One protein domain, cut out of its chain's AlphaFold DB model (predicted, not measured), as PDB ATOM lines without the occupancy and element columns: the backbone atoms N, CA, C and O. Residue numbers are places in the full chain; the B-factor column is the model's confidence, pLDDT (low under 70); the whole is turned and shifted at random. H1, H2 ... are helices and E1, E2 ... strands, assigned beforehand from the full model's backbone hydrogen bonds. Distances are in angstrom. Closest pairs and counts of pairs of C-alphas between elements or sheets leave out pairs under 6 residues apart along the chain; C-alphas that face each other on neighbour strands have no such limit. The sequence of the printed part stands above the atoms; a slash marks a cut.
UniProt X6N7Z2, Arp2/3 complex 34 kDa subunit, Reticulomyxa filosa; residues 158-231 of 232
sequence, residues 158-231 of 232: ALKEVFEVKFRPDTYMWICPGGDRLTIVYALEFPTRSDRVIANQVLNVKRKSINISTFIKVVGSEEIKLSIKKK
ATOM      1  N   ALA A 158      33.139  40.746 -51.504       87.25
ATOM      2  CA  ALA A 158      31.764  40.418 -51.163       87.25
ATOM      3  C   ALA A 158      31.482  38.949 -51.519       87.25
ATOM      4  O   ALA A 158      31.650  38.529 -52.668       87.25
ATOM      5  N   LEU A 159      31.082  38.170 -50.515       87.69
ATOM      6  CA  LEU A 159      30.635  36.800 -50.717       87.69
ATOM      7  C   LEU A 159      29.267  36.821 -51.397       87.69
ATOM      8  O   LEU A 159      28.421  37.658 -51.085       87.69
ATOM      9  N   LYS A 160      29.050  35.880 -52.316       85.38
ATOM     10  CA  LYS A 160      27.726  35.640 -52.894       85.38
ATOM     11  C   LYS A 160      26.748  35.193 -51.803       85.38
ATOM     12  O   LYS A 160      27.183  34.672 -50.781       85.38
ATOM     13  N   GLU A 161      25.451  35.340 -52.061       91.12
ATOM     14  CA  GLU A 161      24.363  34.859 -51.195       91.12
ATOM     15  C   GLU A 161      24.456  33.361 -50.874       91.12
ATOM     16  O   GLU A 161      25.289  32.646 -51.424       91.12
ATOM     17  N   VAL A 162      23.606  32.850 -49.980       91.81
ATOM     18  CA  VAL A 162      23.568  31.409 -49.673       91.81
ATOM     19  C   VAL A 162      23.394  30.593 -50.957       91.81
ATOM     20  O   VAL A 162      22.412  30.752 -51.680       91.81
ATOM     21  N   PHE A 163      24.341  29.693 -51.222       94.00
ATOM     22  CA  PHE A 163      24.241  28.747 -52.326       94.00
ATOM     23  C   PHE A 163      23.620  27.445 -51.841       94.00
ATOM     24  O   PHE A 163      24.059  26.905 -50.831       94.00
ATOM     25  N   GLU A 164      22.639  26.937 -52.580       93.56
ATOM     26  CA  GLU A 164      22.011  25.638 -52.360       93.56
ATOM     27  C   GLU A 164      22.235  24.753 -53.583       93.56
ATOM     28  O   GLU A 164      22.005  25.173 -54.718       93.56
ATOM     29  N   VAL A 165      22.638  23.507 -53.348       92.50
ATOM     30  CA  VAL A 165      22.697  22.485 -54.386       92.50
ATOM     31  C   VAL A 165      22.205  21.152 -53.858       92.50
ATOM     32  O   VAL A 165      22.494  20.734 -52.736       92.50
ATOM     33  N   LYS A 166      21.465  20.456 -54.712       91.00
ATOM     34  CA  LYS A 166      21.025  19.092 -54.473       91.00
ATOM     35  C   LYS A 166      22.000  18.133 -55.159       91.00
ATOM     36  O   LYS A 166      22.000  18.041 -56.380       91.00
ATOM     37  N   PHE A 167      22.857  17.435 -54.419       84.12
ATOM     38  CA  PHE A 167      23.801  16.487 -55.038       84.12
ATOM     39  C   PHE A 167      23.128  15.174 -55.432       84.12
ATOM     40  O   PHE A 167      23.458  14.579 -56.452       84.12
ATOM     41  N   ARG A 168      22.167  14.730 -54.620       87.12
ATOM     42  CA  ARG A 168      21.388  13.507 -54.834       87.12
ATOM     43  C   ARG A 168      19.914  13.783 -54.561       87.12
ATOM     44  O   ARG A 168      19.609  14.766 -53.884       87.12
ATOM     45  N   PRO A 169      18.987  12.926 -55.021       85.75
ATOM     46  CA  PRO A 169      17.561  13.044 -54.702       85.75
ATOM     47  C   PRO A 169      17.244  13.252 -53.208       85.75
ATOM     48  O   PRO A 169      16.253  13.906 -52.893       85.75
ATOM     49  N   ASP A 170      18.110  12.774 -52.321       86.12
ATOM     50  CA  ASP A 170      17.970  12.750 -50.863       86.12
ATOM     51  C   ASP A 170      19.015  13.611 -50.116       86.12
ATOM     52  O   ASP A 170      19.039  13.645 -48.886       86.12
ATOM     53  N   THR A 171      19.906  14.297 -50.843       87.19
ATOM     54  CA  THR A 171      21.063  14.989 -50.260       87.19
ATOM     55  C   THR A 171      21.164  16.420 -50.761       87.19
ATOM     56  O   THR A 171      21.342  16.666 -51.958       87.19
ATOM     57  N   TYR A 172      21.141  17.358 -49.817       89.31
ATOM     58  CA  TYR A 172      21.298  18.787 -50.064       89.31
ATOM     59  C   TYR A 172      22.560  19.313 -49.394       89.31
ATOM     60  O   TYR A 172      22.957  18.848 -48.322       89.31
ATOM     61  N   MET A 173      23.164  20.316 -50.015       92.25
ATOM     62  CA  MET A 173      24.284  21.057 -49.469       92.25
ATOM     63  C   MET A 173      24.029  22.552 -49.606       92.25
ATOM     64  O   MET A 173      23.588  23.023 -50.654       92.25
ATOM     65  N   TRP A 174      24.351  23.287 -48.547       93.12
ATOM     66  CA  TRP A 174      24.376  24.740 -48.553       93.12
ATOM     67  C   TRP A 174      25.777  25.260 -48.263       93.12
ATOM     68  O   TRP A 174      26.463  24.743 -47.378       93.12
ATOM     69  N   ILE A 175      26.161  26.327 -48.961       93.50
ATOM     70  CA  ILE A 175      27.326  27.149 -48.631       93.50
ATOM     71  C   ILE A 175      26.802  28.487 -48.121       93.50
ATOM     72  O   ILE A 175      26.260  29.299 -48.870       93.50
ATOM     73  N   CYS A 176      26.949  28.693 -46.819       91.12
ATOM     74  CA  CYS A 176      26.432  29.847 -46.103       91.12
ATOM     75  C   CYS A 176      27.591  30.794 -45.754       91.12
ATOM     76  O   CYS A 176      28.374  30.479 -44.850       91.12
ATOM     77  N   PRO A 177      27.711  31.954 -46.417       91.12
ATOM     78  CA  PRO A 177      28.694  32.964 -46.045       91.12
ATOM     79  C   PRO A 177      28.383  33.553 -44.659       91.12
ATOM     80  O   PRO A 177      27.222  33.708 -44.257       91.12
ATOM     81  N   GLY A 178      29.434  33.862 -43.906       83.88
ATOM     82  CA  GLY A 178      29.354  34.307 -42.518       83.88
ATOM     83  C   GLY A 178      30.365  35.395 -42.175       83.88
ATOM     84  O   GLY A 178      30.959  35.318 -41.110       83.88
ATOM     85  N   GLY A 179      30.565  36.378 -43.059       81.75
ATOM     86  CA  GLY A 179      31.467  37.519 -42.854       81.75
ATOM     87  C   GLY A 179      32.945  37.124 -42.849       81.75
ATOM     88  O   GLY A 179      33.639  37.322 -43.837       81.75
ATOM     89  N   ASP A 180      33.406  36.544 -41.743       86.06
ATOM     90  CA  ASP A 180      34.775  36.070 -41.519       86.06
ATOM     91  C   ASP A 180      34.967  34.574 -41.815       86.06
ATOM     92  O   ASP A 180      36.082  34.057 -41.757       86.06
ATOM     93  N   ARG A 181      33.878  33.856 -42.108       87.12
ATOM     94  CA  ARG A 181      33.882  32.400 -42.277       87.12
ATOM     95  C   ARG A 181      32.891  31.926 -43.333       87.12
ATOM     96  O   ARG A 181      31.937  32.625 -43.677       87.12
ATOM     97  N   LEU A 182      33.057  30.678 -43.760       90.19
ATOM     98  CA  LEU A 182      32.055  29.922 -44.513       90.19
ATOM     99  C   LEU A 182      31.503  28.795 -43.641       90.19
ATOM    100  O   LEU A 182      32.253  28.107 -42.954       90.19
ATOM    101  N   THR A 183      30.189  28.591 -43.685       89.44
ATOM    102  CA  THR A 183      29.529  27.433 -43.071       89.44
ATOM    103  C   THR A 183      28.990  26.536 -44.173       89.44
ATOM    104  O   THR A 183      28.187  26.982 -44.985       89.44
ATOM    105  N   ILE A 184      29.413  25.273 -44.192       90.31
ATOM    106  CA  ILE A 184      28.889  24.271 -45.123       90.31
ATOM    107  C   ILE A 184      27.909  23.389 -44.357       90.31
ATOM    108  O   ILE A 184      28.271  22.807 -43.334       90.31
ATOM    109  N   VAL A 185      26.677  23.293 -44.844       88.00
ATOM    110  CA  VAL A 185      25.625  22.473 -44.234       88.00
ATOM    111  C   VAL A 185      25.286  21.342 -45.189       88.00
ATOM    112  O   VAL A 185      24.996  21.603 -46.348       88.00
ATOM    113  N   TYR A 186      25.289  20.105 -44.700       88.31
ATOM    114  CA  TYR A 186      24.768  18.951 -45.432       88.31
ATOM    115  C   TYR A 186      23.477  18.482 -44.766       88.31
ATOM    116  O   TYR A 186      23.457  18.261 -43.554       88.31
ATOM    117  N   ALA A 187      22.418  18.300 -45.552       86.81
ATOM    118  CA  ALA A 187      21.252  17.530 -45.141       86.81
ATOM    119  C   ALA A 187      21.304  16.179 -45.847       86.81
ATOM    120  O   ALA A 187      21.305  16.118 -47.075       86.81
ATOM    121  N   LEU A 188      21.380  15.124 -45.041       86.38
ATOM    122  CA  LEU A 188      21.458  13.737 -45.477       86.38
ATOM    123  C   LEU A 188      20.214  12.998 -44.994       86.38
ATOM    124  O   LEU A 188      19.807  13.162 -43.840       86.38
ATOM    125  N   GLU A 189      19.653  12.158 -45.853       85.00
ATOM    126  CA  GLU A 189      18.611  11.213 -45.474       85.00
ATOM    127  C   GLU A 189      19.218   9.836 -45.185       85.00
ATOM    128  O   GLU A 189      20.047   9.324 -45.934       85.00
ATOM    129  N   PHE A 190      18.797   9.222 -44.079       86.88
ATOM    130  CA  PHE A 190      19.167   7.854 -43.722       86.88
ATOM    131  C   PHE A 190      17.887   7.016 -43.721       86.88
ATOM    132  O   PHE A 190      17.095   7.143 -42.776       86.88
ATOM    133  N   PRO A 191      17.646   6.193 -44.758       85.12
ATOM    134  CA  PRO A 191      16.349   5.552 -44.963       85.12
ATOM    135  C   PRO A 191      16.032   4.553 -43.846       85.12
ATOM    136  O   PRO A 191      14.916   4.524 -43.315       85.12
ATOM    137  N   THR A 192      17.026   3.781 -43.402       92.06
ATOM    138  CA  THR A 192      16.824   2.756 -42.376       92.06
ATOM    139  C   THR A 192      17.051   3.294 -40.961       92.06
ATOM    140  O   THR A 192      17.844   4.208 -40.711       92.06
ATOM    141  N   ARG A 193      16.347   2.708 -39.983       89.81
ATOM    142  CA  ARG A 193      16.544   3.036 -38.562       89.81
ATOM    143  C   ARG A 193      17.956   2.681 -38.092       89.81
ATOM    144  O   ARG A 193      18.522   3.434 -37.306       89.81
ATOM    145  N   SER A 194      18.503   1.561 -38.558       93.88
ATOM    146  CA  SER A 194      19.872   1.139 -38.253       93.88
ATOM    147  C   SER A 194      20.890   2.173 -38.723       93.88
ATOM    148  O   SER A 194      21.730   2.583 -37.924       93.88
ATOM    149  N   ASP A 195      20.755   2.684 -39.951       88.81
ATOM    150  CA  ASP A 195      21.671   3.700 -40.483       88.81
ATOM    151  C   ASP A 195      21.584   4.999 -39.684       88.81
ATOM    152  O   ASP A 195      22.613   5.580 -39.359       88.81
ATOM    153  N   ARG A 196      20.376   5.422 -39.279       85.38
ATOM    154  CA  ARG A 196      20.195   6.590 -38.396       85.38
ATOM    155  C   ARG A 196      20.923   6.427 -37.065       85.38
ATOM    156  O   ARG A 196      21.550   7.370 -36.587       85.38
ATOM    157  N   VAL A 197      20.840   5.247 -36.452       87.12
ATOM    158  CA  VAL A 197      21.517   4.963 -35.176       87.12
ATOM    159  C   VAL A 197      23.035   4.993 -35.356       87.12
ATOM    160  O   VAL A 197      23.717   5.661 -34.579       87.12
ATOM    161  N   ILE A 198      23.559   4.339 -36.395       87.44
ATOM    162  CA  ILE A 198      24.998   4.320 -36.700       87.44
ATOM    163  C   ILE A 198      25.496   5.733 -37.026       87.44
ATOM    164  O   ILE A 198      26.494   6.178 -36.464       87.44
ATOM    165  N   ALA A 199      24.780   6.473 -37.874       84.69
ATOM    166  CA  ALA A 199      25.112   7.846 -38.234       84.69
ATOM    167  C   ALA A 199      25.157   8.749 -37.000       84.69
ATOM    168  O   ALA A 199      26.136   9.464 -36.805       84.69
ATOM    169  N   ASN A 200      24.161   8.664 -36.115       81.50
ATOM    170  CA  ASN A 200      24.162   9.407 -34.857       81.50
ATOM    171  C   ASN A 200      25.358   9.040 -33.977       81.50
ATOM    172  O   ASN A 200      25.959   9.928 -33.382       81.50
ATOM    173  N   GLN A 201      25.739   7.762 -33.899       84.50
ATOM    174  CA  GLN A 201      26.935   7.363 -33.154       84.50
ATOM    175  C   GLN A 201      28.204   7.970 -33.758       84.50
ATOM    176  O   GLN A 201      28.989   8.548 -33.013       84.50
ATOM    177  N   VAL A 202      28.378   7.902 -35.083       82.12
ATOM    178  CA  VAL A 202      29.541   8.458 -35.802       82.12
ATOM    179  C   VAL A 202      29.616   9.983 -35.666       82.12
ATOM    180  O   VAL A 202      30.692  10.531 -35.432       82.12
ATOM    181  N   LEU A 203      28.478  10.671 -35.781       76.50
ATOM    182  CA  LEU A 203      28.383  12.129 -35.707       76.50
ATOM    183  C   LEU A 203      28.530  12.667 -34.276       76.50
ATOM    184  O   LEU A 203      29.090  13.747 -34.090       76.50
ATOM    185  N   ASN A 204      28.083  11.916 -33.264       73.19
ATOM    186  CA  ASN A 204      28.180  12.306 -31.853       73.19
ATOM    187  C   ASN A 204      29.528  11.958 -31.203       73.19
ATOM    188  O   ASN A 204      29.724  12.256 -30.020       73.19
ATOM    189  N   VAL A 205      30.476  11.346 -31.929       66.81
ATOM    190  CA  VAL A 205      31.823  11.105 -31.394       66.81
ATOM    191  C   VAL A 205      32.492  12.449 -31.095       66.81
ATOM    192  O   VAL A 205      33.009  13.126 -31.984       66.81
ATOM    193  N   LYS A 206      32.530  12.829 -29.809       55.78
ATOM    194  CA  LYS A 206      33.327  13.961 -29.320       55.78
ATOM    195  C   LYS A 206      34.790  13.692 -29.662       55.78
ATOM    196  O   LYS A 206      35.441  12.864 -29.025       55.78
ATOM    197  N   ARG A 207      35.328  14.397 -30.659       52.88
ATOM    198  CA  ARG A 207      36.756  14.367 -30.997       52.88
ATOM    199  C   ARG A 207      37.545  15.048 -29.875       52.88
ATOM    200  O   ARG A 207      37.877  16.219 -29.970       52.88
ATOM    201  N   LYS A 208      37.835  14.313 -28.797       44.53
ATOM    202  CA  LYS A 208      38.651  14.778 -27.658       44.53
ATOM    203  C   LYS A 208      40.123  15.059 -28.015       44.53
ATOM    204  O   LYS A 208      40.857  15.515 -27.151       44.53
ATOM    205  N   SER A 209      40.575  14.783 -29.238       39.25
ATOM    206  CA  SER A 209      42.010  14.771 -29.559       39.25
ATOM    207  C   SER A 209      42.369  15.134 -31.001       39.25
ATOM    208  O   SER A 209      43.476  14.839 -31.441       39.25
ATOM    209  N   ILE A 210      41.478  15.783 -31.756       40.56
ATOM    210  CA  ILE A 210      41.852  16.290 -33.080       40.56
ATOM    211  C   ILE A 210      41.997  17.805 -32.987       40.56
ATOM    212  O   ILE A 210      41.005  18.522 -32.909       40.56
ATOM    213  N   ASN A 211      43.251  18.263 -32.987       35.81
ATOM    214  CA  ASN A 211      43.660  19.667 -33.019       35.81
ATOM    215  C   ASN A 211      43.377  20.260 -34.418       35.81
ATOM    216  O   ASN A 211      44.276  20.643 -35.157       35.81
ATOM    217  N   ILE A 212      42.109  20.236 -34.830       37.88
ATOM    218  CA  ILE A 212      41.604  20.961 -35.992       37.88
ATOM    219  C   ILE A 212      40.912  22.192 -35.415       37.88
ATOM    220  O   ILE A 212      39.849  22.087 -34.809       37.88
ATOM    221  N   SER A 213      41.513  23.364 -35.609       31.00
ATOM    222  CA  SER A 213      40.939  24.672 -35.259       31.00
ATOM    223  C   SER A 213      39.659  25.010 -36.047       31.00
ATOM    224  O   SER A 213      39.053  26.059 -35.846       31.00
ATOM    225  N   THR A 214      39.209  24.120 -36.933       36.72
ATOM    226  CA  THR A 214      37.959  24.217 -37.687       36.72
ATOM    227  C   THR A 214      36.821  23.546 -36.914       36.72
ATOM    228  O   THR A 214      36.675  22.321 -36.909       36.72
ATOM    229  N   PHE A 215      35.981  24.352 -36.265       34.88
ATOM    230  CA  PHE A 215      34.732  23.893 -35.655       34.88
ATOM    231  C   PHE A 215      33.763  23.391 -36.738       34.88
ATOM    232  O   PHE A 215      32.957  24.150 -37.272       34.88
ATOM    233  N   ILE A 216      33.795  22.094 -37.049       43.59
ATOM    234  CA  ILE A 216      32.665  21.426 -37.704       43.59
ATOM    235  C   ILE A 216      31.615  21.201 -36.610       43.59
ATOM    236  O   ILE A 216      31.655  20.201 -35.894       43.59
ATOM    237  N   LYS A 217      30.699  22.162 -36.428       42.91
ATOM    238  CA  LYS A 217      29.516  21.952 -35.584       42.91
ATOM    239  C   LYS A 217      28.567  21.044 -36.365       42.91
ATOM    240  O   LYS A 217      27.953  21.483 -37.334       42.91
ATOM    241  N   VAL A 218      28.459  19.780 -35.964       48.16
ATOM    242  CA  VAL A 218      27.359  18.927 -36.422       48.16
ATOM    243  C   VAL A 218      26.121  19.373 -35.658       48.16
ATOM    244  O   VAL A 218      26.069  19.281 -34.434       48.16
ATOM    245  N   VAL A 219      25.165  19.945 -36.377       50.41
ATOM    246  CA  VAL A 219      23.956  20.529 -35.804       50.41
ATOM    247  C   VAL A 219      22.784  19.595 -36.091       50.41
ATOM    248  O   VAL A 219      22.594  19.175 -37.231       50.41
ATOM    249  N   GLY A 220      22.006  19.253 -35.062       48.19
ATOM    250  CA  GLY A 220      20.774  18.475 -35.225       48.19
ATOM    251  C   GLY A 220      19.753  19.198 -36.115       48.19
ATOM    252  O   GLY A 220      19.758  20.423 -36.231       48.19
ATOM    253  N   SER A 221      18.857  18.438 -36.748       51.59
ATOM    254  CA  SER A 221      17.935  18.926 -37.789       51.59
ATOM    255  C   SER A 221      17.029  20.101 -37.374       51.59
ATOM    256  O   SER A 221      16.611  20.875 -38.239       51.59
ATOM    257  N   GLU A 222      16.740  20.286 -36.082       42.47
ATOM    258  CA  GLU A 222      15.913  21.399 -35.586       42.47
ATOM    259  C   GLU A 222      16.644  22.751 -35.552       42.47
ATOM    260  O   GLU A 222      16.072  23.775 -35.930       42.47
ATOM    261  N   GLU A 223      17.929  22.775 -35.195       42.84
ATOM    262  CA  GLU A 223      18.733  24.007 -35.149       42.84
ATOM    263  C   GLU A 223      19.072  24.531 -36.567       42.84
ATOM    264  O   GLU A 223      19.151  25.746 -36.784       42.84
ATOM    265  N   ILE A 224      19.210  23.637 -37.560       50.66
ATOM    266  CA  ILE A 224      19.446  24.005 -38.972       50.66
ATOM    267  C   ILE A 224      18.225  24.731 -39.557       50.66
ATOM    268  O   ILE A 224      18.375  25.768 -40.211       50.66
ATOM    269  N   LYS A 225      17.004  24.250 -39.271       45.00
ATOM    270  CA  LYS A 225      15.754  24.883 -39.733       45.00
ATOM    271  C   LYS A 225      15.615  26.326 -39.235       45.00
ATOM    272  O   LYS A 225      15.133  27.175 -39.982       45.00
ATOM    273  N   LEU A 226      16.056  26.614 -38.009       41.19
ATOM    274  CA  LEU A 226      16.012  27.955 -37.413       41.19
ATOM    275  C   LEU A 226      17.048  28.915 -38.017       41.19
ATOM    276  O   LEU A 226      16.742  30.091 -38.203       41.19
ATOM    277  N   SER A 227      18.247  28.432 -38.357       49.00
ATOM    278  CA  SER A 227      19.298  29.276 -38.954       49.00
ATOM    279  C   SER A 227      19.057  29.586 -40.434       49.00
ATOM    280  O   SER A 227      19.363  30.690 -40.874       49.00
ATOM    281  N   ILE A 228      18.478  28.648 -41.193       52.34
ATOM    282  CA  ILE A 228      18.145  28.861 -42.613       52.34
ATOM    283  C   ILE A 228      16.894  29.746 -42.758       52.34
ATOM    284  O   ILE A 228      16.875  30.631 -43.607       52.34
ATOM    285  N   LYS A 229      15.870  29.585 -41.900       46.12
ATOM    286  CA  LYS A 229      14.658  30.430 -41.937       46.12
ATOM    287  C   LYS A 229      14.887  31.890 -41.541       46.12
ATOM    288  O   LYS A 229      14.123  32.732 -41.977       46.12
ATOM    289  N   LYS A 230      15.895  32.194 -40.717       41.75
ATOM    290  CA  LYS A 230      16.201  33.574 -40.293       41.75
ATOM    291  C   LYS A 230      16.994  34.389 -41.326       41.75
ATOM    292  O   LYS A 230      17.205  35.572 -41.097       41.75
ATOM    293  N   LYS A 231      17.488  33.757 -42.397       44.16
ATOM    294  CA  LYS A 231      18.324  34.389 -43.435       44.16
ATOM    295  C   LYS A 231      17.634  34.512 -44.806       44.16
ATOM    296  O   LYS A 231      18.279  34.960 -45.745       44.16
TER     297      LYS A 231
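This is residues 158 to 231 of the 232 residues of the protein "Arp2/3 complex 34 kDa subunit" of Reticulomyxa filosa (UniProt X6N7Z2). A small sheet of three antiparallel strands, E1-E2-E3, has helix H1 off beyond the end of E3; a long loop swings out from H1 and returns to helix H2, which only grazes the sheet. The strands form a meander, each the antiparallel neighbour of the one before. The 74 printed residues, a mixed class ordered E1, E2, E3, H1, H2, are loose, with radius of gyration of the C-alphas 14.1 A and spans of 42 by 35 by 21 A.

E1, residues 163 to 168, and E2, residues 171 to 177, form a hairpin at 162 degrees; N 165 and O 173, 2.9 A, are within hydrogen-bond range. E2 and E3, residues 182 to 188, form another at 166 degrees, with N 174 and O 185 at 2.8 A. H1, residues 193 to 203, is not on the sheet. H2, residues 221 to 229, is apart from H1. Every O i to N i+4 pair is within range in H1, 3 of 5 in H2.

E1 begins at C-alpha 163, (24.241, 28.747, -52.326), and spans 15.7 A, E2 20.0 A, E3 19.4 A, H1 15.2 A. H2, 12.7 A, ends at C-alpha 229, (14.658, 30.430, -41.937).

The farthest C-alphas, Ala 158 and Ser 194, are 43.0 A apart. The printed part has no cut; the 17-residue H1 to H2 link is long. Residues 205 to 231 are under pLDDT 70.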